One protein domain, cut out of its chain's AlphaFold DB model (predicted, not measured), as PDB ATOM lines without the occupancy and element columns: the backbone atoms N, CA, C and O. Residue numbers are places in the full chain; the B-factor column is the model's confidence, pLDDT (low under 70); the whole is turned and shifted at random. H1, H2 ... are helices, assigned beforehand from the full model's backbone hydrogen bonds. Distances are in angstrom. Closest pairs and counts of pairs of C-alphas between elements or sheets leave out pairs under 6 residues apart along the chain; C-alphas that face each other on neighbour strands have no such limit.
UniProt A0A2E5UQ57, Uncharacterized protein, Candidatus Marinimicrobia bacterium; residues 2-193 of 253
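Overview. This is residues 2 to 193 of the 253 residues of an uncharacterized protein of Candidatus Marinimicrobia bacterium (UniProt A0A2E5UQ57). Three helical hairpins, H2 with H3, H4 with H5 and H7 with H8, are set side by side into a bundled body, with H4 in the middle, H6 across one end, and H1 on a long arm that sticks out with residues 2 to 27. A tail with no named element, residues 172 to 193, runs back from the end of H8 toward H2 and then turns. The printed part has 192 residues with eight named helices, H1 to H8 in order along the chain, and no named strand; its class is all helix. It is loose, with a radius of gyration of the C-alphas of 20.5 A, and spans 75 by 46 by 30 A, while the body without the free arm spans 48 by 36 by 29 A.

Along the chain. H1 holds residues 2 to 13 and begins at C-alpha 2, (35.996, 53.737, -12.468). H2 is residues 31 to 43 and H3 residues 47 to 60. H4, residues 68 to 83, is 23.2 A long from first to last C-alpha, and begins at (52.705, 54.415, 39.959). H5, residues 91 to 105, is 21.3 A long. H6 is residues 111 to 121. H7, residues 131 to 150, is the longest at 28.5 A. H8, residues 158 to 171, ends at C-alpha 171, (45.159, 58.486, 58.428).

Arrangement. H2, H3, H4, H5 and H7 form an up and down bundle, each running against the one before it. H4 is the hub, touching four helices. It forms a hairpin with H5, at a shallow tilt of 17 degrees; their closest C-alphas, Gly 75 and Ala 101, are 4.0 A apart. It forms another with H3, at 21 degrees, closest at the C-alphas of Ile 54 and Ala 70, 6.0 A. H4 and H2 only just touch, with 3 pairs of C-alphas within 8 A, closest at Leu 35 and Ala 70, 6.7 A; H4 does so with residues 70 to 77 alone. H7 touches H4 with residues 132 to 139 alone, closest at the C-alphas of Ser 69 and Phe 132, 5.2 A. H7 and H8 form a hairpin, closest at the C-alphas of Leu 141 and Leu 161, 6.7 A. H2 and H3 form one too, closest at the C-alphas of Ala 38 and Ala 50, 3.9 A. H6 is close to H4 but not clearly touching, about perpendicular at 74 degrees. H1 touches no helix. Every O i to N i+4 pair is within hydrogen-bond range in H2 to H8; in H1, 7 of 8 are.

Size, cuts and confidence. The C-alphas farthest apart, Lys 2 and Val 159, are 77.2 A apart. The printed part has no cut. The link from H1 to H2, 17 residues, is long. The mean pLDDT of the printed part is 85.2; residues 2 to 28 and 121 to 126 are under 70.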
ATOM      1  N   LYS A   2      36.868  53.330 -13.597       45.88
ATOM      2  CA  LYS A   2      35.996  53.737 -12.468       45.88
ATOM      3  C   LYS A   2      36.458  53.257 -11.074       45.88
ATOM      4  O   LYS A   2      36.332  54.002 -10.119       45.88
ATOM      5  N   LYS A   3      37.057  52.060 -10.964       48.56
ATOM      6  CA  LYS A   3      37.524  51.506  -9.672       48.56
ATOM      7  C   LYS A   3      38.798  52.168  -9.113       48.56
ATOM      8  O   LYS A   3      38.957  52.225  -7.906       48.56
ATOM      9  N   ILE A   4      39.668  52.703  -9.976       58.31
ATOM     10  CA  ILE A   4      40.905  53.398  -9.558       58.31
ATOM     11  C   ILE A   4      40.585  54.820  -9.068       58.31
ATOM     12  O   ILE A   4      41.204  55.307  -8.131       58.31
ATOM     13  N   ILE A   5      39.557  55.451  -9.646       56.56
ATOM     14  CA  ILE A   5      39.083  56.780  -9.239       56.56
ATOM     15  C   ILE A   5      38.471  56.750  -7.829       56.56
ATOM     16  O   ILE A   5      38.704  57.675  -7.062       56.56
ATOM     17  N   CYS A   6      37.766  55.676  -7.447       55.44
ATOM     18  CA  CYS A   6      37.249  55.517  -6.080       55.44
ATOM     19  C   CYS A   6      38.364  55.400  -5.028       55.44
ATOM     20  O   CYS A   6      38.225  55.954  -3.947       55.44
ATOM     21  N   ILE A   7      39.475  54.729  -5.352       59.50
ATOM     22  CA  ILE A   7      40.619  54.598  -4.435       59.50
ATOM     23  C   ILE A   7      41.325  55.950  -4.270       59.50
ATOM     24  O   ILE A   7      41.657  56.337  -3.157       59.50
ATOM     25  N   TYR A   8      41.476  56.714  -5.354       54.94
ATOM     26  CA  TYR A   8      42.072  58.052  -5.293       54.94
ATOM     27  C   TYR A   8      41.170  59.070  -4.571       54.94
ATOM     28  O   TYR A   8      41.668  59.938  -3.867       54.94
ATOM     29  N   LEU A   9      39.842  58.945  -4.693       56.22
ATOM     30  CA  LEU A   9      38.881  59.761  -3.942       56.22
ATOM     31  C   LEU A   9      38.910  59.469  -2.437       56.22
ATOM     32  O   LEU A   9      38.808  60.409  -1.658       56.22
ATOM     33  N   LEU A  10      39.097  58.209  -2.029       57.84
ATOM     34  CA  LEU A  10      39.239  57.854  -0.611       57.84
ATOM     35  C   LEU A  10      40.537  58.410  -0.008       57.84
ATOM     36  O   LEU A  10      40.497  58.939   1.094       57.84
ATOM     37  N   PHE A  11      41.645  58.395  -0.759       56.91
ATOM     38  CA  PHE A  11      42.921  58.981  -0.318       56.91
ATOM     39  C   PHE A  11      42.918  60.518  -0.240       56.91
ATOM     40  O   PHE A  11      43.676  61.095   0.530       56.91
ATOM     41  N   VAL A  12      42.095  61.199  -1.045       56.09
ATOM     42  CA  VAL A  12      41.994  62.672  -1.020       56.09
ATOM     43  C   VAL A  12      40.990  63.148   0.036       56.09
ATOM     44  O   VAL A  12      41.188  64.204   0.629       56.09
ATOM     45  N   LEU A  13      39.940  62.365   0.314       50.97
ATOM     46  CA  LEU A  13      39.000  62.640   1.406       50.97
ATOM     47  C   LEU A  13      39.588  62.325   2.789       50.97
ATOM     48  O   LEU A  13      39.175  62.946   3.757       50.97
ATOM     49  N   SER A  14      40.581  61.435   2.883       50.28
ATOM     50  CA  SER A  14      41.297  61.148   4.134       50.28
ATOM     51  C   SER A  14      42.406  62.158   4.467       50.28
ATOM     52  O   SER A  14      43.195  61.913   5.370       50.28
ATOM     53  N   CYS A  15      42.545  63.250   3.706       48.81
ATOM     54  CA  CYS A  15      43.670  64.184   3.838       48.81
ATOM     55  C   CYS A  15      43.239  65.660   3.833       48.81
ATOM     56  O   CYS A  15      43.998  66.538   3.420       48.81
ATOM     57  N   ASN A  16      42.010  65.950   4.269       36.78
ATOM     58  CA  ASN A  16      41.574  67.323   4.511       36.78
ATOM     59  C   ASN A  16      40.688  67.377   5.774       36.78
ATOM     60  O   ASN A  16      39.482  67.142   5.674       36.78
ATOM     61  N   PRO A  17      41.260  67.662   6.958       44.03
ATOM     62  CA  PRO A  17      40.583  67.467   8.243       44.03
ATOM     63  C   PRO A  17      39.538  68.550   8.566       44.03
ATOM     64  O   PRO A  17      38.851  68.476   9.570       44.03
ATOM     65  N   SER A  18      39.360  69.562   7.715       39.47
ATOM     66  CA  SER A  18      38.620  70.779   8.084       39.47
ATOM     67  C   SER A  18      37.140  70.825   7.671       39.47
ATOM     68  O   SER A  18      36.501  71.856   7.867       39.47
ATOM     69  N   TRP A  19      36.564  69.762   7.087       44.38
ATOM     70  CA  TRP A  19      35.172  69.819   6.587       44.38
ATOM     71  C   TRP A  19      34.249  68.661   7.004       44.38
ATOM     72  O   TRP A  19      33.039  68.752   6.804       44.38
ATOM     73  N   PHE A  20      34.769  67.611   7.637       38.56
ATOM     74  CA  PHE A  20      33.959  66.537   8.223       38.56
ATOM     75  C   PHE A  20      34.294  66.377   9.709       38.56
ATOM     76  O   PHE A  20      34.946  65.425  10.099       38.56
ATOM     77  N   GLY A  21      33.850  67.354  10.503       37.03
ATOM     78  CA  GLY A  21      33.459  67.243  11.915       37.03
ATOM     79  C   GLY A  21      34.066  66.147  12.796       37.03
ATOM     80  O   GLY A  21      33.302  65.432  13.435       37.03
ATOM     81  N   LEU A  22      35.388  66.078  12.878       35.97
ATOM     82  CA  LEU A  22      36.128  65.647  14.056       35.97
ATOM     83  C   LEU A  22      37.312  66.607  14.129       35.97
ATOM     84  O   LEU A  22      38.222  66.526  13.304       35.97
ATOM     85  N   ASP A  23      37.269  67.561  15.056       36.41
ATOM     86  CA  ASP A  23      38.516  68.130  15.555       36.41
ATOM     87  C   ASP A  23      39.193  66.972  16.306       36.41
ATOM     88  O   ASP A  23      38.979  66.789  17.499       36.41
ATOM     89  N   GLU A  24      39.907  66.105  15.579       41.22
ATOM     90  CA  GLU A  24      40.908  65.242  16.198       41.22
ATOM     91  C   GLU A  24      41.877  66.203  16.872       41.22
ATOM     92  O   GLU A  24      42.575  66.968  16.198       41.22
ATOM     93  N   GLU A  25      41.849  66.242  18.200       41.41
ATOM     94  CA  GLU A  25      42.855  66.946  18.967       41.41
ATOM     95  C   GLU A  25      44.203  66.376  18.517       41.41
ATOM     96  O   GLU A  25      44.497  65.198  18.701       41.41
ATOM     97  N   ILE A  26      45.002  67.193  17.827       41.38
ATOM     98  CA  ILE A  26      46.352  66.839  17.373       41.38
ATOM     99  C   ILE A  26      47.273  66.917  18.604       41.38
ATOM    100  O   ILE A  26      48.217  67.705  18.655       41.38
ATOM    101  N   GLY A  27      46.927  66.159  19.641       55.09
ATOM    102  CA  GLY A  27      47.739  65.883  20.810       55.09
ATOM    103  C   GLY A  27      48.552  64.621  20.553       55.09
ATOM    104  O   GLY A  27      48.081  63.672  19.925       55.09
ATOM    105  N   ILE A  28      49.808  64.616  20.989       68.75
ATOM    106  CA  ILE A  28      50.547  63.362  21.137       68.75
ATOM    107  C   ILE A  28      49.861  62.632  22.293       68.75
ATOM    108  O   ILE A  28      49.749  63.232  23.355       68.75
ATOM    109  N   TYR A  29      49.397  61.398  22.068       79.38
ATOM    110  CA  TYR A  29      48.834  60.549  23.121       79.38
ATOM    111  C   TYR A  29      49.796  60.509  24.313       79.38
ATOM    112  O   TYR A  29      50.927  60.037  24.173       79.38
ATOM    113  N   SER A  30      49.359  61.077  25.433       86.44
ATOM    114  CA  SER A  30      50.148  61.233  26.651       86.44
ATOM    115  C   SER A  30      49.864  60.114  27.647       86.44
ATOM    116  O   SER A  30      48.844  59.420  27.561       86.44
ATOM    117  N   TYR A  31      50.740  59.974  28.640       87.94
ATOM    118  CA  TYR A  31      50.505  59.098  29.786       87.94
ATOM    119  C   TYR A  31      49.128  59.348  30.427       87.94
ATOM    120  O   TYR A  31      48.369  58.416  30.692       87.94
ATOM    121  N   HIS A  32      48.775  60.619  30.631       86.38
ATOM    122  CA  HIS A  32      47.533  61.010  31.295       86.38
ATOM    123  C   HIS A  32      46.281  60.781  30.439       86.38
ATOM    124  O   HIS A  32      45.241  60.427  30.998       86.38
ATOM    125  N   ASP A  33      46.376  60.914  29.110       86.50
ATOM    126  CA  ASP A  33      45.261  60.596  28.203       86.50
ATOM    127  C   ASP A  33      44.872  59.125  28.327       86.50
ATOM    128  O   ASP A  33      43.694  58.783  28.407       86.50
ATOM    129  N   GLY A  34      45.867  58.242  28.406       90.38
ATOM    130  CA  GLY A  34      45.614  56.820  28.558       90.38
ATOM    131  C   GLY A  34      45.003  56.439  29.905       90.38
ATOM    132  O   GLY A  34      44.122  55.581  29.945       90.38
ATOM    133  N   LEU A  35      45.373  57.117  30.999       90.94
ATOM    134  CA  LEU A  35      44.661  56.967  32.274       90.94
ATOM    135  C   LEU A  35      43.205  57.428  32.160       90.94
ATOM    136  O   LEU A  35      42.310  56.751  32.665       90.94
ATOM    137  N   ALA A  36      42.957  58.559  31.500       89.12
ATOM    138  CA  ALA A  36      41.610  59.088  31.341       89.12
ATOM    139  C   ALA A  36      40.723  58.155  30.500       89.12
ATOM    140  O   ALA A  36      39.635  57.789  30.945       89.12
ATOM    141  N   PHE A  37      41.209  57.696  29.344       90.94
ATOM    142  CA  PHE A  37      40.473  56.759  28.487       90.94
ATOM    143  C   PHE A  37      40.266  55.394  29.138       90.94
ATOM    144  O   PHE A  37      39.250  54.742  28.891       90.94
ATOM    145  N   ALA A  38      41.189  54.955  29.997       94.56
ATOM    146  CA  ALA A  38      40.990  53.740  30.771       94.56
ATOM    147  C   ALA A  38      39.817  53.868  31.749       94.56
ATOM    148  O   ALA A  38      38.987  52.963  31.814       94.56
ATOM    149  N   TRP A  39      39.716  54.988  32.476       93.06
ATOM    150  CA  TRP A  39      38.580  55.239  33.367       93.06
ATOM    151  C   TRP A  39      37.269  55.403  32.598       93.06
ATOM    152  O   TRP A  39      36.258  54.852  33.020       93.06
ATOM    153  N   GLU A  40      37.284  56.074  31.447       91.31
ATOM    154  CA  GLU A  40      36.110  56.151  30.572       91.31
ATOM    155  C   GLU A  40      35.641  54.752  30.142       91.31
ATOM    156  O   GLU A  40      34.491  54.387  30.380       91.31
ATOM    157  N   SER A  41      36.555  53.923  29.628       94.19
ATOM    158  CA  SER A  41      36.259  52.543  29.205       94.19
ATOM    159  C   SER A  41      35.775  51.665  30.363       94.19
ATOM    160  O   SER A  41      34.913  50.807  30.183       94.19
ATOM    161  N   PHE A  42      36.310  51.884  31.568       95.56
ATOM    162  CA  PHE A  42      35.860  51.209  32.781       95.56
ATOM    163  C   PHE A  42      34.379  51.488  33.070       95.56
ATOM    164  O   PHE A  42      33.639  50.558  33.381       95.56
ATOM    165  N   PHE A  43      33.926  52.740  32.935       94.06
ATOM    166  CA  PHE A  43      32.518  53.097  33.149       94.06
ATOM    167  C   PHE A  43      31.582  52.566  32.053       94.06
ATOM    168  O   PHE A  43      30.377  52.473  32.277       94.06
ATOM    169  N   GLU A  44      32.125  52.168  30.901       92.88
ATOM    170  CA  GLU A  44      31.405  51.454  29.840       92.88
ATOM    171  C   GLU A  44      31.399  49.920  30.024       92.88
ATOM    172  O   GLU A  44      30.945  49.195  29.137       92.88
ATOM    173  N   ASP A  45      31.892  49.416  31.165       92.38
ATOM    174  CA  ASP A  45      32.094  47.991  31.467       92.38
ATOM    175  C   ASP A  45      33.068  47.265  30.505       92.38
ATOM    176  O   ASP A  45      33.125  46.030  30.480       92.38
ATOM    177  N   ASP A  46      33.887  47.997  29.736       95.69
ATOM    178  CA  ASP A  46      34.925  47.426  28.864       95.69
ATOM    179  C   ASP A  46      36.285  47.379  29.578       95.69
ATOM    180  O   ASP A  46      37.225  48.131  29.305       95.69
ATOM    181  N   TYR A  47      36.393  46.448  30.531       96.38
ATOM    182  CA  TYR A  47      37.616  46.245  31.314       96.38
ATOM    183  C   TYR A  47      38.824  45.856  30.448       96.38
ATOM    184  O   TYR A  47      39.956  46.185  30.795       96.38
ATOM    185  N   ASP A  48      38.614  45.135  29.342       97.25
ATOM    186  CA  ASP A  48      39.694  44.740  28.431       97.25
ATOM    187  C   ASP A  48      40.295  45.959  27.730       97.25
ATOM    188  O   ASP A  48      41.519  46.115  27.690       97.25
ATOM    189  N   LEU A  49      39.443  46.840  27.206       97.00
ATOM    190  CA  LEU A  49      39.877  48.091  26.603       97.00
ATOM    191  C   LEU A  49      40.546  49.007  27.634       97.00
ATOM    192  O   LEU A  49      41.633  49.521  27.363       97.00
ATOM    193  N   ALA A  50      39.967  49.131  28.832       97.38
ATOM    194  CA  ALA A  50      40.544  49.914  29.920       97.38
ATOM    195  C   ALA A  50      41.971  49.456  30.275       97.38
ATOM    196  O   ALA A  50      42.893  50.267  30.360       97.38
ATOM    197  N   ILE A  51      42.177  48.142  30.423       98.31
ATOM    198  CA  ILE A  51      43.495  47.554  30.702       98.31
ATOM    199  C   ILE A  51      44.481  47.861  29.568       98.31
ATOM    200  O   ILE A  51      45.627  48.227  29.837       98.31
ATOM    201  N   ASN A  52      44.050  47.752  28.308       97.44
ATOM    202  CA  ASN A  52      44.907  48.038  27.157       97.44
ATOM    203  C   ASN A  52      45.366  49.502  27.127       97.44
ATOM    204  O   ASN A  52      46.544  49.744  26.870       97.44
ATOM    205  N   TYR A  53      44.489  50.461  27.441       96.38
ATOM    206  CA  TYR A  53      44.876  51.874  27.523       96.38
ATOM    207  C   TYR A  53      45.971  52.111  28.560       96.38
ATOM    208  O   TYR A  53      46.955  52.802  28.271       96.38
ATOM    209  N   ILE A  54      45.867  51.493  29.740       96.75
ATOM    210  CA  ILE A  54      46.913  51.631  30.755       96.75
ATOM    211  C   ILE A  54      48.216  50.954  30.323       96.75
ATOM    212  O   ILE A  54      49.284  51.541  30.485       96.75
ATOM    213  N   ILE A  55      48.158  49.757  29.729       96.38
ATOM    214  CA  ILE A  55      49.359  49.087  29.210       96.38
ATOM    215  C   ILE A  55      50.051  49.974  28.169       96.38
ATOM    216  O   ILE A  55      51.247  50.225  28.304       96.38
ATOM    217  N   SER A  56      49.313  50.517  27.197       93.19
ATOM    218  CA  SER A  56      49.873  51.443  26.207       93.19
ATOM    219  C   SER A  56      50.417  52.719  26.855       93.19
ATOM    220  O   SER A  56      51.462  53.202  26.432       93.19
ATOM    221  N   SER A  57      49.796  53.225  27.926       91.94
ATOM    222  CA  SER A  57      50.334  54.361  28.697       91.94
ATOM    223  C   SER A  57      51.713  54.049  29.276       91.94
ATOM    224  O   SER A  57      52.608  54.881  29.213       91.94
ATOM    225  N   ILE A  58      51.915  52.839  29.797       93.44
ATOM    226  CA  ILE A  58      53.195  52.410  30.377       93.44
ATOM    227  C   ILE A  58      54.240  52.125  29.287       93.44
ATOM    228  O   ILE A  58      55.425  52.388  29.481       93.44
ATOM    229  N   THR A  59      53.839  51.539  28.152       91.81
ATOM    230  CA  THR A  59      54.793  50.999  27.167       91.81
ATOM    231  C   THR A  59      55.063  51.891  25.963       91.81
ATOM    232  O   THR A  59      56.062  51.675  25.277       91.81
ATOM    233  N   GLU A  60      54.173  52.833  25.652       87.12
ATOM    234  CA  GLU A  60      54.206  53.606  24.399       87.12
ATOM    235  C   GLU A  60      54.390  55.112  24.610       87.12
ATOM    236  O   GLU A  60      54.619  55.831  23.636       87.12
ATOM    237  N   THR A  61      54.325  55.591  25.855       83.00
ATOM    238  CA  THR A  61      54.503  57.009  26.184       83.00
ATOM    239  C   THR A  61      55.901  57.267  26.756       83.00
ATOM    240  O   THR A  61      56.509  56.395  27.376       83.00
ATOM    241  N   GLU A  62      56.460  58.449  26.480       81.88
ATOM    242  CA  GLU A  62      57.800  58.864  26.942       81.88
ATOM    243  C   GLU A  62      57.753  60.164  27.768       81.88
ATOM    244  O   GLU A  62      58.794  60.694  28.158       81.88
ATOM    245  N   ASP A  63      56.558  60.713  27.993       81.31
ATOM    246  CA  ASP A  63      56.331  62.000  28.650       81.31
ATOM    247  C   ASP A  63      56.277  61.910  30.180       81.31
ATOM    248  O   ASP A  63      56.425  62.940  30.832       81.31
ATOM    249  N   GLU A  64      56.156  60.704  30.743       84.12
ATOM    250  CA  GLU A  64      56.123  60.470  32.187       84.12
ATOM    251  C   GLU A  64      57.180  59.425  32.618       84.12
ATOM    252  O   GLU A  64      57.163  58.288  32.137       84.12
ATOM    253  N   PRO A  65      58.125  59.776  33.514       86.94
ATOM    254  CA  PRO A  65      59.112  58.832  34.043       86.94
ATOM    255  C   PRO A  65      58.575  57.852  35.102       86.94
ATOM    256  O   PRO A  65      59.251  56.851  35.371       86.94
ATOM    257  N   TYR A  66      57.421  58.124  35.724       91.62
ATOM    258  CA  TYR A  66      56.883  57.321  36.826       91.62
ATOM    259  C   TYR A  66      55.472  56.795  36.546       91.62
ATOM    260  O   TYR A  66      54.552  57.537  36.221       91.62
ATOM    261  N   PHE A  67      55.257  55.495  36.755       93.25
ATOM    262  CA  PHE A  67      54.015  54.818  36.353       93.25
ATOM    263  C   PHE A  67      53.124  54.387  37.526       93.25
ATOM    264  O   PHE A  67      52.203  53.592  37.343       93.25
ATOM    265  N   ASN A  68      53.367  54.886  38.739       94.56
ATOM    266  CA  ASN A  68      52.705  54.415  39.959       94.56
ATOM    267  C   ASN A  68      51.173  54.528  39.888       94.56
ATOM    268  O   ASN A  68      50.471  53.599  40.293       94.56
ATOM    269  N   SER A  69      50.647  55.614  39.309       93.31
ATOM    270  CA  SER A  69      49.199  55.782  39.116       93.31
ATOM    271  C   SER A  69      48.615  54.762  38.125       93.31
ATOM    272  O   SER A  69      47.547  54.193  38.361       93.31
ATOM    273  N   ALA A  70      49.355  54.437  37.064       94.94
ATOM    274  CA  ALA A  70      48.976  53.432  36.072       94.94
ATOM    275  C   ALA A  70      48.961  52.020  36.673       94.94
ATOM    276  O   ALA A  70      47.986  51.292  36.500       94.94
ATOM    277  N   TYR A  71      49.982  51.646  37.445       97.25
ATOM    278  CA  TYR A  71      50.010  50.354  38.135       97.25
ATOM    279  C   TYR A  71      48.896  50.225  39.177       97.25
ATOM    280  O   TYR A  71      48.193  49.214  39.199       97.25
ATOM    281  N   SER A  72      48.654  51.267  39.981       96.75
ATOM    282  CA  SER A  72      47.504  51.287  40.893       96.75
ATOM    283  C   SER A  72      46.185  51.131  40.129       96.75
ATOM    284  O   SER A  72      45.321  50.357  40.536       96.75
ATOM    285  N   THR A  73      46.040  51.813  38.989       96.00
ATOM    286  CA  THR A  73      44.851  51.713  38.131       96.00
ATOM    287  C   THR A  73      44.676  50.303  37.569       96.00
ATOM    288  O   THR A  73      43.588  49.747  37.692       96.00
ATOM    289  N   LEU A  74      45.727  49.667  37.035       97.88
ATOM    290  CA  LEU A  74      45.657  48.270  36.584       97.88
ATOM    291  C   LEU A  74      45.236  47.325  37.709       97.88
ATOM    292  O   LEU A  74      44.435  46.425  37.463       97.88
ATOM    293  N   GLY A  75      45.737  47.538  38.930       98.00
ATOM    294  CA  GLY A  75      45.327  46.770  40.104       98.00
ATOM    295  C   GLY A  75      43.811  46.800  40.298       98.00
ATOM    296  O   GLY A  75      43.166  45.754  40.378       98.00
ATOM    297  N   TRP A  76      43.222  47.996  40.263       97.44
ATOM    298  CA  TRP A  76      41.773  48.169  40.355       97.44
ATOM    299  C   TRP A  76      41.022  47.571  39.170       97.44
ATOM    300  O   TRP A  76      40.060  46.837  39.383       97.44
ATOM    301  N   LEU A  77      41.460  47.821  37.935       97.75
ATOM    302  CA  LEU A  77      40.810  47.273  36.741       97.75
ATOM    303  C   LEU A  77      40.783  45.741  36.769       97.75
ATOM    304  O   LEU A  77      39.747  45.140  36.487       97.75
ATOM    305  N   TYR A  78      41.885  45.098  37.162       98.19
ATOM    306  CA  TYR A  78      41.927  43.650  37.335       98.19
ATOM    307  C   TYR A  78      41.021  43.176  38.470       98.19
ATOM    308  O   TYR A  78      40.305  42.189  38.296       98.19
ATOM    309  N   LEU A  79      40.989  43.884  39.601       95.56
ATOM    310  CA  LEU A  79      40.118  43.535  40.720       95.56
ATOM    311  C   LEU A  79      38.637  43.598  40.317       95.56
ATOM    312  O   LEU A  79      37.916  42.614  40.494       95.56
ATOM    313  N   PHE A  80      38.194  44.689  39.688       94.88
ATOM    314  CA  PHE A  80      36.826  44.827  39.180       94.88
ATOM    315  C   PHE A  80      36.500  43.786  38.109       94.88
ATOM    316  O   PHE A  80      35.455  43.136  38.166       94.88
ATOM    317  N   LYS A  81      37.427  43.535  37.179       95.88
ATOM    318  CA  LYS A  81      37.265  42.484  36.175       95.88
ATOM    319  C   LYS A  81      37.109  41.104  36.810       95.88
ATOM    320  O   LYS A  81      36.303  40.307  36.330       95.88
ATOM    321  N   SER A  82      37.821  40.818  37.902       94.25
ATOM    322  CA  SER A  82      37.691  39.550  38.630       94.25
ATOM    323  C   SER A  82      36.269  39.328  39.159       94.25
ATOM    324  O   SER A  82      35.772  38.198  39.130       94.25
ATOM    325  N   ASN A  83      35.571  40.403  39.545       90.69
ATOM    326  CA  ASN A  83      34.214  40.329  40.085       90.69
ATOM    327  C   ASN A  83      33.192  39.862  39.040       90.69
ATOM    328  O   ASN A  83      32.213  39.206  39.394       90.69
ATOM    329  N   THR A  84      33.460  40.077  37.747       93.19
ATOM    330  CA  THR A  84      32.613  39.562  36.652       93.19
ATOM    331  C   THR A  84      32.558  38.027  36.594       93.19
ATOM    332  O   THR A  84      31.654  37.459  35.978       93.19
ATOM    333  N   PHE A  85      33.490  37.339  37.266       91.94
ATOM    334  CA  PHE A  85      33.564  35.879  37.329       91.94
ATOM    335  C   PHE A  85      33.012  35.288  38.639       91.94
ATOM    336  O   PHE A  85      32.917  34.059  38.752       91.94
ATOM    337  N   ILE A  86      32.609  36.110  39.617       87.62
ATOM    338  CA  ILE A  86      32.013  35.632  40.875       87.62
ATOM    339  C   ILE A  86      30.711  34.877  40.580       87.62
ATOM    340  O   ILE A  86      29.873  35.307  39.793       87.62
ATOM    341  N   GLY A  87      30.544  33.706  41.204       85.12
ATOM    342  CA  GLY A  87      29.371  32.850  40.997       85.12
ATOM    343  C   GLY A  87      29.317  32.150  39.631       85.12
ATOM    344  O   GLY A  87      28.353  31.433  39.358       85.12
ATOM    345  N   THR A  88      30.338  32.317  38.785       90.69
ATOM    346  CA  THR A  88      30.464  31.602  37.508       90.69
ATOM    347  C   THR A  88      31.280  30.313  37.661       90.69
ATOM    348  O   THR A  88      31.976  30.100  38.654       90.69
ATOM    349  N   GLU A  89      31.233  29.444  36.647       88.56
ATOM    350  CA  GLU A  89      32.068  28.232  36.593       88.56
ATOM    351  C   GLU A  89      33.557  28.537  36.325       88.56
ATOM    352  O   GLU A  89      34.405  27.664  36.497       88.56
ATOM    353  N   ASN A  90      33.902  29.767  35.925       90.44
ATOM    354  CA  ASN A  90      35.254  30.152  35.513       90.44
ATOM    355  C   ASN A  90      36.085  30.698  36.688       90.44
ATOM    356  O   ASN A  90      36.501  31.858  36.704       90.44
ATOM    357  N   GLN A  91      36.313  29.842  37.682       88.50
ATOM    358  CA  GLN A  91      37.083  30.185  38.883       88.50
ATOM    359  C   GLN A  91      38.558  30.488  38.575       88.50
ATOM    360  O   GLN A  91      39.144  31.355  39.215       88.50
ATOM    361  N   ASP A  92      39.137  29.857  37.548       91.31
ATOM    362  CA  ASP A  92      40.523  30.115  37.138       91.31
ATOM    363  C   ASP A  92      40.725  31.576  36.701       91.31
ATOM    364  O   ASP A  92      41.733  32.190  37.041       91.31
ATOM    365  N   SER A  93      39.753  32.164  35.989       93.56
ATOM    366  CA  SER A  93      39.829  33.581  35.596       93.56
ATOM    367  C   SER A  93      39.658  34.518  36.789       93.56
ATOM    368  O   SER A  93      40.348  35.531  36.866       93.56
ATOM    369  N   LEU A  94      38.782  34.173  37.740       90.94
ATOM    370  CA  LEU A  94      38.626  34.927  38.985       90.94
ATOM    371  C   LEU A  94      39.955  35.007  39.745       90.94
ATOM    372  O   LEU A  94      40.381  36.099  40.116       90.94
ATOM    373  N   LEU A  95      40.621  33.865  39.941       90.44
ATOM    374  CA  LEU A  95      41.900  33.797  40.651       90.44
ATOM    375  C   LEU A  95      43.004  34.532  39.886       90.44
ATOM    376  O   LEU A  95      43.677  35.377  40.466       90.44
ATOM    377  N   PHE A  96      43.115  34.302  38.576       94.19
ATOM    378  CA  PHE A  96      44.107  34.964  37.728       94.19
ATOM    379  C   PHE A  96      44.036  36.494  37.819       94.19
ATOM    380  O   PHE A  96      45.061  37.158  37.969       94.19
ATOM    381  N   TYR A  97      42.833  37.072  37.744       96.00
ATOM    382  CA  TYR A  97      42.684  38.523  37.816       96.00
ATOM    383  C   TYR A  97      42.907  39.072  39.229       96.00
ATOM    384  O   TYR A  97      43.469  40.154  39.359       96.00
ATOM    385  N   ARG A  98      42.558  38.331  40.288       92.69
ATOM    386  CA  ARG A  98      42.893  38.729  41.669       92.69
ATOM    387  C   ARG A  98      44.399  38.702  41.932       92.69
ATOM    388  O   ARG A  98      44.928  39.640  42.522       92.69
ATOM    389  N   GLU A  99      45.098  37.676  41.450       93.69
ATOM    390  CA  GLU A  99      46.562  37.595  41.520       93.69
ATOM    391  C   GLU A  99      47.220  38.722  40.715       93.69
ATOM    392  O   GLU A  99      48.125  39.390  41.213       93.69
ATOM    393  N   SER A 100      46.711  38.992  39.508       96.75
ATOM    394  CA  SER A 100      47.183  40.104  38.675       96.75
ATOM    395  C   SER A 100      46.986  41.444  39.382       96.75
ATOM    396  O   SER A 100      47.906  42.256  39.406       96.75
ATOM    397  N   ALA A 101      45.824  41.668  40.007       97.31
ATOM    398  CA  ALA A 101      45.552  42.875  40.781       97.31
ATOM    399  C   ALA A 101      46.568  43.060  41.918       97.31
ATOM    400  O   ALA A 101      47.172  44.127  42.043       97.31
ATOM    401  N   MET A 102      46.812  41.997  42.693       95.06
ATOM    402  CA  MET A 102      47.801  41.988  43.772       95.06
ATOM    403  C   MET A 102      49.207  42.322  43.262       95.06
ATOM    404  O   MET A 102      49.915  43.115  43.880       95.06
ATOM    405  N   GLU A 103      49.627  41.744  42.136       96.81
ATOM    406  CA  GLU A 103      50.927  42.039  41.526       96.81
ATOM    407  C   GLU A 103      51.066  43.534  41.212       96.81
ATOM    408  O   GLU A 103      52.061  44.149  41.598       96.81
ATOM    409  N   GLN A 104      50.052  44.140  40.586       97.75
ATOM    410  CA  GLN A 104      50.117  45.555  40.219       97.75
ATOM    411  C   GLN A 104      50.101  46.470  41.449       97.75
ATOM    412  O   GLN A 104      50.856  47.440  41.506       97.75
ATOM    413  N   PHE A 105      49.310  46.146  42.475       97.50
ATOM    414  CA  PHE A 105      49.291  46.919  43.718       97.50
ATOM    415  C   PHE A 105      50.597  46.838  44.529       97.50
ATOM    416  O   PHE A 105      50.850  47.691  45.385       97.50
ATOM    417  N   ASN A 106      51.444  45.838  44.277       96.31
ATOM    418  CA  ASN A 106      52.765  45.736  44.898       96.31
ATOM    419  C   ASN A 106      53.831  46.605  44.211       96.31
ATOM    420  O   ASN A 106      54.955  46.693  44.710       96.31
ATOM    421  N   TYR A 107      53.500  47.275  43.104       95.94
ATOM    422  CA  TYR A 107      54.394  48.238  42.477       95.94
ATOM    423  C   TYR A 107      54.562  49.485  43.361       95.94
ATOM    424  O   TYR A 107      53.615  50.239  43.587       95.94
ATOM    425  N   ILE A 108      55.784  49.704  43.855       95.06
ATOM    426  CA  ILE A 108      56.142  50.817  44.757       95.06
ATOM    427  C   ILE A 108      57.407  51.564  44.317       95.06
ATOM    428  O   ILE A 108      57.953  52.380  45.063       95.06
ATOM    429  N   ASP A 109      57.912  51.262  43.124       94.44
ATOM    430  CA  ASP A 109      59.169  51.822  42.643       94.44
ATOM    431  C   ASP A 109      59.057  53.342  42.492       94.44
ATOM    432  O   ASP A 109      58.085  53.851  41.936       94.44
ATOM    433  N   ASN A 110      60.067  54.060  42.996       93.00
ATOM    434  CA  ASN A 110      60.200  55.521  42.906       93.00
ATOM    435  C   ASN A 110      58.946  56.309  43.347       93.00
ATOM    436  O   ASN A 110      58.659  57.376  42.813       93.00
ATOM    437  N   GLU A 111      58.185  55.784  44.315       93.44
ATOM    438  CA  GLU A 111      56.911  56.369  44.760       93.44
ATOM    439  C   GLU A 111      57.055  57.835  45.209       93.44
ATOM    440  O   GLU A 111      56.240  58.677  44.846       93.44
ATOM    441  N   ASN A 112      58.123  58.173  45.940       93.50
ATOM    442  CA  ASN A 112      58.355  59.550  46.393       93.50
ATOM    443  C   ASN A 112      58.646  60.500  45.228       93.50
ATOM    444  O   ASN A 112      58.205  61.648  45.233       93.50
ATOM    445  N   GLU A 113      59.421  60.041  44.251       93.56
ATOM    446  CA  GLU A 113      59.731  60.803  43.054       93.56
ATOM    447  C   GLU A 113      58.485  60.998  42.183       93.56
ATOM    448  O   GLU A 113      58.259  62.114  41.717       93.56
ATOM    449  N   ALA A 114      57.636  59.972  42.063       91.25
ATOM    450  CA  ALA A 114      56.350  60.052  41.374       91.25
ATOM    451  C   ALA A 114      55.452  61.142  41.978       91.25
ATOM    452  O   ALA A 114      54.930  61.980  41.252       91.25
ATOM    453  N   ILE A 115      55.340  61.203  43.311       91.06
ATOM    454  CA  ILE A 115      54.549  62.242  43.998       91.06
ATOM    455  C   ILE A 115      55.062  63.646  43.663       91.06
ATOM    456  O   ILE A 115      54.274  64.563  43.421       91.06
ATOM    457  N   ILE A 116      56.386  63.834  43.670       89.50
ATOM    458  CA  ILE A 116      57.003  65.130  43.363       89.50
ATOM    459  C   ILE A 116      56.720  65.522  41.909       89.50
ATOM    460  O   ILE A 116      56.330  66.666  41.663       89.50
ATOM    461  N   GLU A 117      56.898  64.590  40.973       87.06
ATOM    462  CA  GLU A 117      56.673  64.829  39.548       87.06
ATOM    463  C   GLU A 117      55.200  65.145  39.282       87.06
ATOM    464  O   GLU A 117      54.895  66.229  38.785       87.06
ATOM    465  N   TYR A 118      54.273  64.298  39.743       86.94
ATOM    466  CA  TYR A 118      52.834  64.497  39.560       86.94
ATOM    467  C   TYR A 118      52.352  65.817  40.170       86.94
ATOM    468  O   TYR A 118      51.535  66.507  39.575       86.94
ATOM    469  N   ASN A 119      52.892  66.253  41.311       83.19
ATOM    470  CA  ASN A 119      52.520  67.546  41.894       83.19
ATOM    471  C   ASN A 119      52.941  68.760  41.033       83.19
ATOM    472  O   ASN A 119      52.408  69.856  41.205       83.19
ATOM    473  N   THR A 120      53.915  68.605  40.133       76.19
ATOM    474  CA  THR A 120      54.457  69.709  39.318       76.19
ATOM    475  C   THR A 120      54.160  69.597  37.821       76.19
ATOM    476  O   THR A 120      54.154  70.621  37.133       76.19
ATOM    477  N   GLY A 121      53.912  68.386  37.322       66.56
ATOM    478  CA  GLY A 121      53.726  68.069  35.904       66.56
ATOM    479  C   GLY A 121      52.273  67.860  35.475       66.56
ATOM    480  O   GLY A 121      51.979  67.910  34.285       66.56
ATOM    481  N   CYS A 122      51.349  67.672  36.413       68.12
ATOM    482  CA  CYS A 122      49.979  67.293  36.097       68.12
ATOM    483  C   CYS A 122      49.056  68.527  36.103       68.12
ATOM    484  O   CYS A 122      48.700  69.090  37.137       68.12
ATOM    485  N   TYR A 123      48.721  68.988  34.894       63.19
ATOM    486  CA  TYR A 123      47.980  70.233  34.631       63.19
ATOM    487  C   TYR A 123      46.504  70.009  34.262       63.19
ATOM    488  O   TYR A 123      45.840  70.937  33.799       63.19
ATOM    489  N   TYR A 124      45.997  68.791  34.437       63.69
ATOM    490  CA  TYR A 124      44.640  68.408  34.055       63.69
ATOM    491  C   TYR A 124      43.639  68.627  35.196       63.69
ATOM    492  O   TYR A 124      44.002  68.588  36.372       63.69
ATOM    493  N   ASP A 125      42.358  68.796  34.848       64.56
ATOM    494  CA  ASP A 125      41.260  68.994  35.812       64.56
ATOM    495  C   ASP A 125      41.109  67.821  36.806       64.56
ATOM    496  O   ASP A 125      40.560  67.985  37.894       64.56
ATOM    497  N   HIS A 126      41.653  66.651  36.458       68.81
ATOM    498  CA  HIS A 126      41.624  65.421  37.250       68.81
ATOM    499  C   HIS A 126      43.014  65.043  37.765       68.81
ATOM    500  O   HIS A 126      43.463  63.913  37.607       68.81
ATOM    501  N   CYS A 127      43.718  65.996  38.373       72.94
ATOM    502  CA  CYS A 127      45.046  65.749  38.908       72.94
ATOM    503  C   CYS A 127      45.056  65.438  40.408       72.94
ATOM    504  O   CYS A 127      44.491  66.188  41.205       72.94
ATOM    505  N   CYS A 128      45.777  64.387  40.807       84.12
ATOM    506  CA  CYS A 128      46.152  64.162  42.197       84.12
ATOM    507  C   CYS A 128      47.550  63.542  42.303       84.12
ATOM    508  O   CYS A 128      47.825  62.520  41.676       84.12
ATOM    509  N   SER A 129      48.424  64.151  43.109       84.56
ATOM    510  CA  SER A 129      49.838  63.769  43.195       84.56
ATOM    511  C   SER A 129      50.098  62.462  43.938       84.56
ATOM    512  O   SER A 129      51.076  61.785  43.652       84.56
ATOM    513  N   ASP A 130      49.255  62.114  44.905       89.00
ATOM    514  CA  ASP A 130      49.485  61.012  45.844       89.00
ATOM    515  C   ASP A 130      48.256  60.112  46.049       89.00
ATOM    516  O   ASP A 130      48.350  59.104  46.746       89.00
ATOM    517  N   CYS A 131      47.122  60.395  45.393       91.50
ATOM    518  CA  CYS A 131      45.897  59.595  45.531       91.50
ATOM    519  C   CYS A 131      46.116  58.111  45.216       91.50
ATOM    520  O   CYS A 131      45.559  57.247  45.895       91.50
ATOM    521  N   PHE A 132      46.995  57.804  44.253       93.06
ATOM    522  CA  PHE A 132      47.332  56.425  43.903       93.06
ATOM    523  C   PHE A 132      47.880  55.630  45.099       93.06
ATOM    524  O   PHE A 132      47.717  54.416  45.142       93.06
ATOM    525  N   MET A 133      48.513  56.273  46.089       95.00
ATOM    526  CA  MET A 133      49.027  55.586  47.277       95.00
ATOM    527  C   MET A 133      47.894  55.072  48.159       95.00
ATOM    528  O   MET A 133      47.933  53.930  48.623       95.00
ATOM    529  N   ALA A 134      46.891  55.918  48.396       95.69
ATOM    530  CA  ALA A 134      45.729  55.556  49.192       95.69
ATOM    531  C   ALA A 134      44.904  54.479  48.472       95.69
ATOM    532  O   ALA A 134      44.571  53.460  49.079       95.69
ATOM    533  N   ASP A 135      44.685  54.649  47.166       96.25
ATOM    534  CA  ASP A 135      43.986  53.679  46.318       96.25
ATOM    535  C   ASP A 135      44.694  52.325  46.281       96.25
ATOM    536  O   ASP A 135      44.059  51.278  46.401       96.25
ATOM    537  N   ARG A 136      46.022  52.323  46.149       96.88
ATOM    538  CA  ARG A 136      46.838  51.107  46.190       96.88
ATOM    539  C   ARG A 136      46.731  50.419  47.544       96.88
ATOM    540  O   ARG A 136      46.542  49.207  47.603       96.88
ATOM    541  N   LYS A 137      46.835  51.177  48.641       97.06
ATOM    542  CA  LYS A 137      46.782  50.626  50.000       97.06
ATOM    543  C   LYS A 137      45.429  49.983  50.300       97.06
ATOM    544  O   LYS A 137      45.409  48.875  50.831       97.06
ATOM    545  N   ILE A 138      44.317  50.630  49.949       96.56
ATOM    546  CA  ILE A 138      42.997  50.033  50.176       96.56
ATOM    547  C   ILE A 138      42.737  48.844  49.237       96.56
ATOM    548  O   ILE A 138      42.198  47.836  49.688       96.56
ATOM    549  N   GLY A 139      43.225  48.891  47.991       96.19
ATOM    550  CA  GLY A 139      43.182  47.758  47.060       96.19
ATOM    551  C   GLY A 139      43.943  46.519  47.559       96.19
ATOM    552  O   GLY A 139      43.426  45.400  47.480       96.19
ATOM    553  N   LEU A 140      45.135  46.708  48.146       96.44
ATOM    554  CA  LEU A 140      45.889  45.636  48.815       96.44
ATOM    555  C   LEU A 140      45.100  45.040  49.976       96.44
ATOM    556  O   LEU A 140      44.913  43.826  50.018       96.44
ATOM    557  N   LEU A 141      44.606  45.891  50.882       97.06
ATOM    558  CA  LEU A 141      43.853  45.447  52.052       97.06
ATOM    559  C   LEU A 141      42.623  44.635  51.642       97.06
ATOM    560  O   LEU A 141      42.412  43.553  52.179       97.06
ATOM    561  N   TYR A 142      41.854  45.101  50.656       93.75
ATOM    562  CA  TYR A 142      40.701  44.362  50.137       93.75
ATOM    563  C   TYR A 142      41.104  42.994  49.599       93.75
ATOM    564  O   TYR A 142      40.513  41.982  49.969       93.75
ATOM    565  N   THR A 143      42.150  42.943  48.777       92.50
ATOM    566  CA  THR A 143      42.580  41.685  48.163       92.50
ATOM    567  C   THR A 143      43.082  40.691  49.219       92.50
ATOM    568  O   THR A 143      42.695  39.526  49.192       92.50
ATOM    569  N   GLN A 144      43.878  41.146  50.192       94.44
ATOM    570  CA  GLN A 144      44.432  40.309  51.264       94.44
ATOM    571  C   GLN A 144      43.365  39.840  52.265       94.44
ATOM    572  O   GLN A 144      43.401  38.699  52.727       94.44
ATOM    573  N   ILE A 145      42.395  40.695  52.600       94.75
ATOM    574  CA  ILE A 145      41.284  40.326  53.485       94.75
ATOM    575  C   ILE A 145      40.372  39.308  52.795       94.75
ATOM    576  O   ILE A 145      39.971  38.324  53.418       94.75
ATOM    577  N   GLU A 146      40.061  39.485  51.509       90.00
ATOM    578  CA  GLU A 146      39.276  38.483  50.785       90.00
ATOM    579  C   GLU A 146      40.033  37.166  50.605       90.00
ATOM    580  O   GLU A 146      39.422  36.102  50.724       90.00
ATOM    581  N   GLU A 147      41.349  37.204  50.388       89.56
ATOM    582  CA  GLU A 147      42.200  36.008  50.386       89.56
ATOM    583  C   GLU A 147      42.066  35.239  51.709       89.56
ATOM    584  O   GLU A 147      41.781  34.044  51.684       89.56
ATOM    585  N   TYR A 148      42.137  35.923  52.859       92.25
ATOM    586  CA  TYR A 148      41.945  35.303  54.178       92.25
ATOM    587  C   TYR A 148      40.614  34.541  54.300       92.25
ATOM    588  O   TYR A 148      40.555  33.468  54.901       92.25
ATOM    589  N   PHE A 149      39.527  35.085  53.748       89.50
ATOM    590  CA  PHE A 149      38.208  34.459  53.851       89.50
ATOM    591  C   PHE A 149      37.936  33.377  52.804       89.50
ATOM    592  O   PHE A 149      37.047  32.549  53.015       89.50
ATOM    593  N   THR A 150      38.626  33.411  51.666       85.06
ATOM    594  CA  THR A 150      38.325  32.542  50.518       85.06
ATOM    595  C   THR A 150      39.340  31.425  50.322       85.06
ATOM    596  O   THR A 150      38.960  30.363  49.826       85.06
ATOM    597  N   ASP A 151      40.583  31.612  50.761       84.19
ATOM    598  CA  ASP A 151      41.630  30.602  50.694       84.19
ATOM    599  C   ASP A 151      41.903  29.991  52.075       84.19
ATOM    600  O   ASP A 151      42.423  30.624  52.994       84.19
ATOM    601  N   SER A 152      41.583  28.703  52.214       76.06
ATOM    602  CA  SER A 152      41.825  27.942  53.442       76.06
ATOM    603  C   SER A 152      43.307  27.757  53.788       76.06
ATOM    604  O   SER A 152      43.615  27.389  54.923       76.06
ATOM    605  N   GLU A 153      44.209  27.956  52.825       83.12
ATOM    606  CA  GLU A 153      45.663  27.889  53.011       83.12
ATOM    607  C   GLU A 153      46.306  29.277  53.158       83.12
ATOM    608  O   GLU A 153      47.531  29.367  53.288       83.12
ATOM    609  N   SER A 154      45.498  30.344  53.191       81.81
ATOM    610  CA  SER A 154      45.990  31.713  53.272       81.81
ATOM    611  C   SER A 154      46.925  31.914  54.469       81.81
ATOM    612  O   SER A 154      46.642  31.519  55.605       81.81
ATOM    613  N   SER A 155      48.057  32.570  54.210       85.94
ATOM    614  CA  SER A 155      49.029  32.948  55.246       85.94
ATOM    615  C   SER A 155      48.714  34.292  55.913       85.94
ATOM    616  O   SER A 155      49.444  34.722  56.809       85.94
ATOM    617  N   GLN A 156      47.634  34.949  55.482       90.31
ATOM    618  CA  GLN A 156      47.241  36.274  55.936       90.31
ATOM    619  C   GLN A 156      46.823  36.264  57.412       90.31
ATOM    620  O   GLN A 156      46.079  35.396  57.874       90.31
ATOM    621  N   ASN A 157      47.270  37.270  58.165       93.56
ATOM    622  CA  ASN A 157      46.860  37.464  59.552       93.56
ATOM    623  C   ASN A 157      45.764  38.530  59.630       93.56
ATOM    624  O   ASN A 157      46.047  39.726  59.580       93.56
ATOM    625  N   ILE A 158      44.515  38.097  59.821       94.38
ATOM    626  CA  ILE A 158      43.364  39.007  59.875       94.38
ATOM    627  C   ILE A 158      43.482  40.085  60.962       94.38
ATOM    628  O   ILE A 158      42.981  41.189  60.777       94.38
ATOM    629  N   VAL A 159      44.171  39.814  62.076       95.38
ATOM    630  CA  VAL A 159      44.365  40.812  63.141       95.38
ATOM    631  C   VAL A 159      45.268  41.950  62.663       95.38
ATOM    632  O   VAL A 159      44.971  43.116  62.928       95.38
ATOM    633  N   ASP A 160      46.332  41.621  61.930       96.81
ATOM    634  CA  ASP A 160      47.257  42.614  61.380       96.81
ATOM    635  C   ASP A 160      46.564  43.418  60.270       96.81
ATOM    636  O   ASP A 160      46.598  44.646  60.293       96.81
ATOM    637  N   LEU A 161      45.823  42.747  59.379       97.25
ATOM    638  CA  LEU A 161      45.050  43.399  58.313       97.25
ATOM    639  C   LEU A 161      43.980  44.354  58.863       97.25
ATOM    640  O   LEU A 161      43.843  45.478  58.383       97.25
ATOM    641  N   LEU A 162      43.250  43.956  59.911       97.06
ATOM    642  CA  LEU A 162      42.291  44.832  60.591       97.06
ATOM    643  C   LEU A 162      42.975  46.034  61.252       97.06
ATOM    644  O   LEU A 162      42.419  47.133  61.252       97.06
ATOM    645  N   SER A 163      44.173  45.848  61.811       97.25
ATOM    646  CA  SER A 163      44.965  46.956  62.349       97.25
ATOM    647  C   SER A 163      45.379  47.924  61.239       97.25
ATOM    648  O   SER A 163      45.261  49.136  61.409       97.25
ATOM    649  N   GLU A 164      45.834  47.420  60.094       97.94
ATOM    650  CA  GLU A 164      46.227  48.247  58.950       97.94
ATOM    651  C   GLU A 164      45.048  48.988  58.314       97.94
ATOM    652  O   GLU A 164      45.189  50.163  57.963       97.94
ATOM    653  N   LEU A 165      43.876  48.351  58.229       97.75
ATOM    654  CA  LEU A 165      42.644  48.980  57.755       97.75
ATOM    655  C   LEU A 165      42.181  50.097  58.698       97.75
ATOM    656  O   LEU A 165      41.852  51.192  58.246       97.75
ATOM    657  N   ASN A 166      42.233  49.872  60.012       96.69
ATOM    658  CA  ASN A 166      41.953  50.916  61.000       96.69
ATOM    659  C   ASN A 166      42.951  52.081  60.912       96.69
ATOM    660  O   ASN A 166      42.556  53.243  61.006       96.69
ATOM    661  N   LEU A 167      44.243  51.797  60.718       97.81
ATOM    662  CA  LEU A 167      45.249  52.837  60.489       97.81
ATOM    663  C   LEU A 167      44.941  53.631  59.217       97.81
ATOM    664  O   LEU A 167      44.939  54.856  59.262       97.81
ATOM    665  N   PHE A 168      44.603  52.957  58.112       97.62
ATOM    666  CA  PHE A 168      44.181  53.624  56.880       97.62
ATOM    667  C   PHE A 168      42.998  54.566  57.121       97.62
ATOM    668  O   PHE A 168      43.059  55.722  56.705       97.62
ATOM    669  N   ILE A 169      41.964  54.101  57.831       96.50
ATOM    670  CA  ILE A 169      40.768  54.895  58.130       96.50
ATOM    671  C   ILE A 169      41.120  56.168  58.912       96.50
ATOM    672  O   ILE A 169      40.597  57.243  58.620       96.50
ATOM    673  N   ASN A 170      41.996  56.048  59.910       96.00
ATOM    674  CA  ASN A 170      42.396  57.170  60.755       96.00
ATOM    675  C   ASN A 170      43.310  58.163  60.026       96.00
ATOM    676  O   ASN A 170      43.188  59.370  60.242       96.00
ATOM    677  N   ASP A 171      44.198  57.666  59.166       96.81
ATOM    678  CA  ASP A 171      45.159  58.486  58.428       96.81
ATOM    679  C   ASP A 171      44.526  59.182  57.206       96.81
ATOM    680  O   ASP A 171      45.051  60.196  56.752       96.81
ATOM    681  N   ASN A 172      43.393  58.681  56.690       95.94
ATOM    682  CA  ASN A 172      42.753  59.174  55.461       95.94
ATOM    683  C   ASN A 172      41.265  59.544  55.667       95.94
ATOM    684  O   ASN A 172      40.387  58.994  54.999       95.94
ATOM    685  N   PRO A 173      40.935  60.494  56.564       94.38
ATOM    686  CA  PRO A 173      39.547  60.830  56.899       94.38
ATOM    687  C   PRO A 173      38.752  61.473  55.751       94.38
ATOM    688  O   PRO A 173      37.530  61.534  55.834       94.38
ATOM    689  N   GLU A 174      39.424  61.964  54.707       93.56
ATOM    690  CA  GLU A 174      38.816  62.582  53.517       93.56
ATOM    691  C   GLU A 174      39.011  61.719  52.258       93.56
ATOM    692  O   GLU A 174      38.925  62.221  51.140       93.56
ATOM    693  N   TYR A 175      39.306  60.424  52.428       95.38
ATOM    694  CA  TYR A 175      39.509  59.515  51.306       95.38
ATOM    695  C   TYR A 175      38.288  59.465  50.380       95.38
ATOM    696  O   TYR A 175      37.168  59.199  50.828       95.38
ATOM    697  N   ASP A 176      38.548  59.650  49.088       94.69
ATOM    698  CA  ASP A 176      37.603  59.488  47.990       94.69
ATOM    699  C   ASP A 176      38.362  58.894  46.799       94.69
ATOM    700  O   ASP A 176      39.326  59.488  46.304       94.69
ATOM    701  N   PHE A 177      37.931  57.716  46.352       94.50
ATOM    702  CA  PHE A 177      38.517  57.008  45.222       94.50
ATOM    703  C   PHE A 177      38.456  57.821  43.928       94.50
ATOM    704  O   PHE A 177      39.321  57.668  43.071       94.50
ATOM    705  N   MET A 178      37.465  58.697  43.761       92.50
ATOM    706  CA  MET A 178      37.314  59.501  42.547       92.50
ATOM    707  C   MET A 178      38.261  60.706  42.498       92.50
ATOM    708  O   MET A 178      38.349  61.370  41.462       92.50
ATOM    709  N   ASN A 179      39.019  60.980  43.565       90.94
ATOM    710  CA  ASN A 179      40.030  62.031  43.540       90.94
ATOM    711  C   ASN A 179      41.096  61.735  42.471       90.94
ATOM    712  O   ASN A 179      41.725  60.674  42.453       90.94
ATOM    713  N   GLY A 180      41.298  62.697  41.568       85.81
ATOM    714  CA  GLY A 180      42.241  62.566  40.456       85.81
ATOM    715  C   GLY A 180      41.782  61.632  39.328       85.81
ATOM    716  O   GLY A 180      42.624  61.162  38.567       85.81
ATOM    717  N   LYS A 181      40.480  61.329  39.215       88.88
ATOM    718  CA  LYS A 181      39.918  60.506  38.129       88.88
ATOM    719  C   LYS A 181      38.796  61.249  37.398       88.88
ATOM    720  O   LYS A 181      38.036  61.978  38.045       88.88
ATOM    721  N   PRO A 182      38.674  61.090  36.070       88.94
ATOM    722  CA  PRO A 182      37.521  61.604  35.349       88.94
ATOM    723  C   PRO A 182      36.271  60.768  35.670       88.94
ATOM    724  O   PRO A 182      36.386  59.566  35.928       88.94
ATOM    725  N   PRO A 183      35.074  61.375  35.665       88.50
ATOM    726  CA  PRO A 183      33.829  60.618  35.656       88.50
ATOM    727  C   PRO A 183      33.614  59.943  34.291       88.50
ATOM    728  O   PRO A 183      34.246  60.314  33.299       88.50
ATOM    729  N   GLY A 184      32.678  58.996  34.228       87.44
ATOM    730  CA  GLY A 184      32.218  58.416  32.965       87.44
ATOM    731  C   GLY A 184      31.520  59.440  32.065       87.44
ATOM    732  O   GLY A 184      31.170  60.548  32.493       87.44
ATOM    733  N   SER A 185      31.289  59.076  30.803       86.00
ATOM    734  CA  SER A 185      30.779  59.994  29.774       86.00
ATOM    735  C   SER A 185      29.374  60.552  30.077       86.00
ATOM    736  O   SER A 185      29.001  61.593  29.529       86.00
ATOM    737  N   ASN A 186      28.595  59.927  30.972       86.75
ATOM    738  CA  ASN A 186      27.309  60.438  31.470       86.75
ATOM    739  C   ASN A 186      27.372  60.951  32.923       86.75
ATOM    740  O   ASN A 186      26.327  61.212  33.526       86.75
ATOM    741  N   GLY A 187      28.569  61.134  33.482       87.88
ATOM    742  CA  GLY A 187      28.784  61.570  34.861       87.88
ATOM    743  C   GLY A 187      28.808  60.427  35.878       87.88
ATOM    744  O   GLY A 187      28.561  60.672  37.058       87.88
ATOM    745  N   GLU A 188      29.056  59.192  35.437       92.25
ATOM    746  CA  GLU A 188      29.213  58.029  36.308       92.25
ATOM    747  C   GLU A 188      30.430  58.183  37.232       92.25
ATOM    748  O   GLU A 188      31.475  58.702  36.842       92.25
ATOM    749  N   THR A 189      30.297  57.710  38.471       91.31
ATOM    750  CA  THR A 189      31.355  57.742  39.487       91.31
ATOM    751  C   THR A 189      31.300  56.478  40.331       91.31
ATOM    752  O   THR A 189      30.211  55.954  40.580       91.31
ATOM    753  N   ILE A 190      32.441  56.032  40.852       90.62
ATOM    754  CA  ILE A 190      32.482  54.980  41.872       90.62
ATOM    755  C   ILE A 190      32.240  55.618  43.239       90.62
ATOM    756  O   ILE A 190      32.955  56.533  43.638       90.62
ATOM    757  N   ASN A 191      31.256  55.110  43.983       88.62
ATOM    758  CA  ASN A 191      31.040  55.508  45.373       88.62
ATOM    759  C   ASN A 191      31.926  54.667  46.306       88.62
ATOM    760  O   ASN A 191      31.450  53.740  46.957       88.62
ATOM    761  N   LEU A 192      33.226  54.961  46.311       92.44
ATOM    762  CA  LEU A 192      34.198  54.370  47.227       92.44
ATOM    763  C   LEU A 192      34.921  55.498  47.963       92.44
ATOM    764  O   LEU A 192      35.926  56.029  47.503       92.44
ATOM    765  N   ASN A 193      34.389  55.876  49.116       93.69
ATOM    766  CA  ASN A 193      34.980  56.876  49.996       93.69
ATOM    767  C   ASN A 193      35.233  56.292  51.395       93.69
ATOM    768  O   ASN A 193      35.000  55.111  51.665       93.69
TER     769      ASN A 193